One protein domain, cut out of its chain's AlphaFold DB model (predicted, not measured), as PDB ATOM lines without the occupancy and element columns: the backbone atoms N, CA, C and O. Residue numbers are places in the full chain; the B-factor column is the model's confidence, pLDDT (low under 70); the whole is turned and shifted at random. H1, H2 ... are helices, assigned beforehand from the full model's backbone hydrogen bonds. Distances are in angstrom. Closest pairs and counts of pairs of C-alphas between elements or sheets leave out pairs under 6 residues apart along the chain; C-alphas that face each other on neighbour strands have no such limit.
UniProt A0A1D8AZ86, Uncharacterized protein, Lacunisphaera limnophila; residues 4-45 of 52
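AT A GLANCE: This is residues 4 to 45 of the 52 residues of an uncharacterized protein of Lacunisphaera limnophila (UniProt A0A1D8AZ86). The longest helix, H3, makes the long axis of a flat V, with H1 as the other arm: the end of H1 meets the beginning of H3, and the arms open at 56 degrees. Beyond the point of the V, H2 and residues 23 to 28 form a loop that folds back into H3, while residues 38 to 45 stick out at the far end of H3. The printed part has 42 residues, with three named helices in the order H1, H2, H3 and no named strand; its class is all helix. It is only just compact, close to loose, with a radius of gyration of the C-alphas of 11.0 A, and it spans 34 by 22 by 8 A.

IN THESE COORDINATES: H3, residues 29 to 43, is 20.6 A long from first to last C-alpha; C-alpha 29 is at (-34.085, 25.577, -16.174) and C-alpha 43 at (-26.646, 9.641, -5.354). H1, residues 4 to 15, is 15.8 A long and begins with C-alpha 4 at (-42.222, 18.492, 0.797). H2, residues 17 to 22, is 9.0 A long.

HOW THE PARTS SIT: H3 and H1 touch, H1 with residues 14 to 15 alone; their closest C-alphas, those of Gly 29 and Gly 15, are 4.6 A apart. They run opposite ways at a steep tilt of 56 degrees. H3 and H2 are close but not clearly touching; their closest C-alphas, those of Gly 29 and Phe 19, are 6.7 A apart. They run opposite ways at a shallow tilt of 9 degrees. H1 and H2 meet only through their link. In H1 every O i to N i+4 pair is within hydrogen-bond range; in H3 10 of 11 are, and in H2 1 of 2.

THE WHOLE: The two C-alphas farthest apart, those of Gly 22 and Gly 45, are 34.6 A apart. Residues 38 to 45, of which 38 to 43 belong to H3, stand free. The printed part has no cut; the link from H1 to H2 is tight and that from H2 to H3 is short. The mean pLDDT of the printed part is 72.9, and residues 13 to 29 are under 70.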
ATOM      1  N   LEU A   4     -41.542  17.741   1.863       83.31
ATOM      2  CA  LEU A   4     -42.222  18.492   0.797       83.31
ATOM      3  C   LEU A   4     -41.644  19.904   0.624       83.31
ATOM      4  O   LEU A   4     -41.447  20.375  -0.493       83.31
ATOM      5  N   LEU A   5     -41.336  20.566   1.740       84.19
ATOM      6  CA  LEU A   5     -40.810  21.929   1.752       84.19
ATOM      7  C   LEU A   5     -39.352  21.966   1.268       84.19
ATOM      8  O   LEU A   5     -38.967  22.883   0.550       84.19
ATOM      9  N   LEU A   6     -38.569  20.928   1.580       81.31
ATOM     10  CA  LEU A   6     -37.216  20.748   1.048       81.31
ATOM     11  C   LEU A   6     -37.240  20.597  -0.482       81.31
ATOM     12  O   LEU A   6     -36.496  21.283  -1.175       81.31
ATOM     13  N   ILE A   7     -38.122  19.746  -1.011       75.81
ATOM     14  CA  ILE A   7     -38.234  19.487  -2.455       75.81
ATOM     15  C   ILE A   7     -38.594  20.764  -3.223       75.81
ATOM     16  O   ILE A   7     -37.972  21.042  -4.244       75.81
ATOM     17  N   LEU A   8     -39.533  21.572  -2.719       76.38
ATOM     18  CA  LEU A   8     -39.907  22.851  -3.339       76.38
ATOM     19  C   LEU A   8     -38.745  23.852  -3.378       76.38
ATOM     20  O   LEU A   8     -38.555  24.528  -4.387       76.38
ATOM     21  N   ILE A   9     -37.939  23.916  -2.315       76.69
ATOM     22  CA  ILE A   9     -36.749  24.777  -2.260       76.69
ATOM     23  C   ILE A   9     -35.698  24.314  -3.270       76.69
ATOM     24  O   ILE A   9     -35.127  25.138  -3.981       76.69
ATOM     25  N   LEU A  10     -35.464  23.004  -3.372       72.25
ATOM     26  CA  LEU A  10     -34.532  22.446  -4.352       72.25
ATOM     27  C   LEU A  10     -35.014  22.712  -5.786       72.25
ATOM     28  O   LEU A  10     -34.217  23.098  -6.632       72.25
ATOM     29  N   LEU A  11     -36.316  22.594  -6.057       71.50
ATOM     30  CA  LEU A  11     -36.907  22.928  -7.357       71.50
ATOM     31  C   LEU A  11     -36.747  24.416  -7.702       71.50
ATOM     32  O   LEU A  11     -36.423  24.757  -8.839       71.50
ATOM     33  N   LEU A  12     -36.909  25.302  -6.717       70.00
ATOM     34  CA  LEU A  12     -36.727  26.741  -6.896       70.00
ATOM     35  C   LEU A  12     -35.252  27.104  -7.146       70.00
ATOM     36  O   LEU A  12     -34.957  27.848  -8.081       70.00
ATOM     37  N   LEU A  13     -34.325  26.543  -6.360       68.38
ATOM     38  CA  LEU A  13     -32.883  26.816  -6.442       68.38
ATOM     39  C   LEU A  13     -32.221  26.189  -7.677       68.38
ATOM     40  O   LEU A  13     -31.409  26.843  -8.326       68.38
ATOM     41  N   PHE A  14     -32.571  24.946  -8.013       66.75
ATOM     42  CA  PHE A  14     -31.934  24.184  -9.091       66.75
ATOM     43  C   PHE A  14     -32.727  24.181 -10.403       66.75
ATOM     44  O   PHE A  14     -32.211  23.703 -11.401       66.75
ATOM     45  N   GLY A  15     -33.952  24.711 -10.454       65.06
ATOM     46  CA  GLY A  15     -34.768  24.691 -11.678       65.06
ATOM     47  C   GLY A  15     -35.579  25.954 -11.967       65.06
ATOM     48  O   GLY A  15     -36.141  26.058 -13.054       65.06
ATOM     49  N   GLY A  16     -35.647  26.922 -11.046       63.84
ATOM     50  CA  GLY A  16     -36.635  28.006 -11.123       63.84
ATOM     51  C   GLY A  16     -36.107  29.430 -10.956       63.84
ATOM     52  O   GLY A  16     -36.786  30.358 -11.384       63.84
ATOM     53  N   GLY A  17     -34.910  29.633 -10.398       58.19
ATOM     54  CA  GLY A  17     -34.416  30.966 -10.021       58.19
ATOM     55  C   GLY A  17     -34.371  31.983 -11.167       58.19
ATOM     56  O   GLY A  17     -34.898  33.081 -11.036       58.19
ATOM     57  N   GLY A  18     -33.820  31.623 -12.330       59.59
ATOM     58  CA  GLY A  18     -33.816  32.534 -13.484       59.59
ATOM     59  C   GLY A  18     -35.121  32.523 -14.300       59.59
ATOM     60  O   GLY A  18     -35.390  33.474 -15.026       59.59
ATOM     61  N   PHE A  19     -35.941  31.463 -14.194       55.47
ATOM     62  CA  PHE A  19     -37.227  31.366 -14.907       55.47
ATOM     63  C   PHE A  19     -38.236  32.337 -14.291       55.47
ATOM     64  O   PHE A  19     -38.994  32.989 -15.003       55.47
ATOM     65  N   TYR A  20     -38.176  32.481 -12.965       60.25
ATOM     66  CA  TYR A  20     -38.985  33.422 -12.200       60.25
ATOM     67  C   TYR A  20     -38.575  34.887 -12.435       60.25
ATOM     68  O   TYR A  20     -39.430  35.765 -12.417       60.25
ATOM     69  N   PHE A  21     -37.284  35.155 -12.684       60.66
ATOM     70  CA  PHE A  21     -36.752  36.513 -12.882       60.66
ATOM     71  C   PHE A  21     -36.689  36.985 -14.347       60.66
ATOM     72  O   PHE A  21     -36.660  38.191 -14.578       60.66
ATOM     73  N   GLY A  22     -36.672  36.088 -15.342       65.50
ATOM     74  CA  GLY A  22     -36.532  36.488 -16.752       65.50
ATOM     75  C   GLY A  22     -37.116  35.519 -17.786       65.50
ATOM     76  O   GLY A  22     -36.791  35.616 -18.969       65.50
ATOM     77  N   GLY A  23     -37.975  34.585 -17.367       59.53
ATOM     78  CA  GLY A  23     -38.630  33.632 -18.262       59.53
ATOM     79  C   GLY A  23     -37.682  32.581 -18.865       59.53
ATOM     80  O   GLY A  23     -36.508  32.507 -18.497       59.53
ATOM     81  N   PRO A  24     -38.166  31.752 -19.807       57.41
ATOM     82  CA  PRO A  24     -37.427  30.614 -20.371       57.41
ATOM     83  C   PRO A  24     -36.066  30.951 -21.005       57.41
ATOM     84  O   PRO A  24     -35.226  30.068 -21.132       57.41
ATOM     85  N   ALA A  25     -35.848  32.209 -21.407       59.16
ATOM     86  CA  ALA A  25     -34.621  32.667 -22.063       59.16
ATOM     87  C   ALA A  25     -33.478  33.007 -21.085       59.16
ATOM     88  O   ALA A  25     -32.312  32.959 -21.466       59.16
ATOM     89  N   VAL A  26     -33.803  33.349 -19.834       61.12
ATOM     90  CA  VAL A  26     -32.840  33.741 -18.780       61.12
ATOM     91  C   VAL A  26     -32.832  32.719 -17.639       61.12
ATOM     92  O   VAL A  26     -31.857  32.563 -16.900       61.12
ATOM     93  N   GLY A  27     -33.916  31.956 -17.517       60.53
ATOM     94  CA  GLY A  27     -34.036  30.843 -16.605       60.53
ATOM     95  C   GLY A  27     -33.202  29.666 -17.018       60.53
ATOM     96  O   GLY A  27     -33.589  28.924 -17.912       60.53
ATOM     97  N   GLY A  28     -32.117  29.441 -16.274       60.84
ATOM     98  CA  GLY A  28     -31.285  28.236 -16.295       60.84
ATOM     99  C   GLY A  28     -32.016  26.931 -15.944       60.84
ATOM    100  O   GLY A  28     -31.412  26.040 -15.356       60.84
ATOM    101  N   GLY A  29     -33.292  26.790 -16.310       66.19
ATOM    102  CA  GLY A  29     -34.085  25.577 -16.174       66.19
ATOM    103  C   GLY A  29     -33.542  24.417 -17.007       66.19
ATOM    104  O   GLY A  29     -33.781  23.278 -16.649       66.19
ATOM    105  N   GLY A  30     -32.752  24.665 -18.058       70.25
ATOM    106  CA  GLY A  30     -32.035  23.598 -18.764       70.25
ATOM    107  C   GLY A  30     -30.858  23.061 -17.947       70.25
ATOM    108  O   GLY A  30     -30.841  21.905 -17.542       70.25
ATOM    109  N   VAL A  31     -29.877  23.922 -17.662       72.50
ATOM    110  CA  VAL A  31     -28.627  23.521 -16.989       72.50
ATOM    111  C   VAL A  31     -28.869  23.088 -15.545       72.50
ATOM    112  O   VAL A  31     -28.332  22.071 -15.118       72.50
ATOM    113  N   GLY A  32     -29.696  23.812 -14.796       73.69
ATOM    114  CA  GLY A  32     -29.987  23.470 -13.409       73.69
ATOM    115  C   GLY A  32     -30.728  22.136 -13.274       73.69
ATOM    116  O   GLY A  32     -30.369  21.315 -12.430       73.69
ATOM    117  N   LEU A  33     -31.684  21.861 -14.166       73.75
ATOM    118  CA  LEU A  33     -32.412  20.592 -14.187       73.75
ATOM    119  C   LEU A  33     -31.493  19.440 -14.617       73.75
ATOM    120  O   LEU A  33     -31.528  18.378 -14.001       73.75
ATOM    121  N   ILE A  34     -30.598  19.664 -15.585       79.50
ATOM    122  CA  ILE A  34     -29.554  18.693 -15.954       79.50
ATOM    123  C   ILE A  34     -28.659  18.372 -14.750       79.50
ATOM    124  O   ILE A  34     -28.440  17.199 -14.449       79.50
ATOM    125  N   LEU A  35     -28.171  19.385 -14.031       80.75
ATOM    126  CA  LEU A  35     -27.327  19.187 -12.849       80.75
ATOM    127  C   LEU A  35     -28.076  18.475 -11.718       80.75
ATOM    128  O   LEU A  35     -27.501  17.610 -11.059       80.75
ATOM    129  N   LEU A  36     -29.360  18.783 -11.523       78.06
ATOM    130  CA  LEU A  36     -30.211  18.103 -10.547       78.06
ATOM    131  C   LEU A  36     -30.396  16.621 -10.902       78.06
ATOM    132  O   LEU A  36     -30.265  15.763 -10.030       78.06
ATOM    133  N   ILE A  37     -30.645  16.309 -12.177       83.88
ATOM    134  CA  ILE A  37     -30.731  14.925 -12.660       83.88
ATOM    135  C   ILE A  37     -29.400  14.202 -12.436       83.88
ATOM    136  O   ILE A  37     -29.395  13.118 -11.855       83.88
ATOM    137  N   LEU A  38     -28.269  14.793 -12.838       89.25
ATOM    138  CA  LEU A  38     -26.947  14.188 -12.635       89.25
ATOM    139  C   LEU A  38     -26.667  13.926 -11.153       89.25
ATOM    140  O   LEU A  38     -26.152  12.863 -10.811       89.25
ATOM    141  N   LEU A  39     -27.049  14.849 -10.269       85.06
ATOM    142  CA  LEU A  39     -26.915  14.680  -8.825       85.06
ATOM    143  C   LEU A  39     -27.762  13.510  -8.307       85.06
ATOM    144  O   LEU A  39     -27.252  12.682  -7.556       85.06
ATOM    145  N   ILE A  40     -29.025  13.394  -8.728       86.88
ATOM    146  CA  ILE A  40     -29.892  12.265  -8.353       86.88
ATOM    147  C   ILE A  40     -29.278  10.941  -8.829       86.88
ATOM    148  O   ILE A  40     -29.143  10.007  -8.039       86.88
ATOM    149  N   VAL A  41     -28.840  10.868 -10.089       91.50
ATOM    150  CA  VAL A  41     -28.226   9.660 -10.668       91.50
ATOM    151  C   VAL A  41     -26.908   9.318  -9.956       91.50
ATOM    152  O   VAL A  41     -26.651   8.148  -9.665       91.50
ATOM    153  N   TYR A  42     -26.100  10.316  -9.585       89.62
ATOM    154  CA  TYR A  42     -24.901  10.129  -8.764       89.62
ATOM    155  C   TYR A  42     -25.225   9.550  -7.379       89.62
ATOM    156  O   TYR A  42     -24.596   8.573  -6.960       89.62
ATOM    157  N   LEU A  43     -26.221  10.105  -6.681       87.00
ATOM    158  CA  LEU A  43     -26.646   9.641  -5.354       87.00
ATOM    159  C   LEU A  43     -27.221   8.219  -5.396       87.00
ATOM    160  O   LEU A  43     -26.938   7.422  -4.501       87.00
ATOM    161  N   MET A  44     -27.931   7.864  -6.469       92.94
ATOM    162  CA  MET A  44     -28.376   6.490  -6.741       92.94
ATOM    163  C   MET A  44     -27.225   5.543  -7.129       92.94
ATOM    164  O   MET A  44     -27.432   4.341  -7.262       92.94
ATOM    165  N   GLY A  45     -26.003   6.060  -7.282       88.88
ATOM    166  CA  GLY A  45     -24.800   5.284  -7.573       88.88
ATOM    167  C   GLY A  45     -24.533   5.035  -9.057       88.88
ATOM    168  O   GLY A  45     -23.575   4.332  -9.369       88.88
TER     169      GLY A  45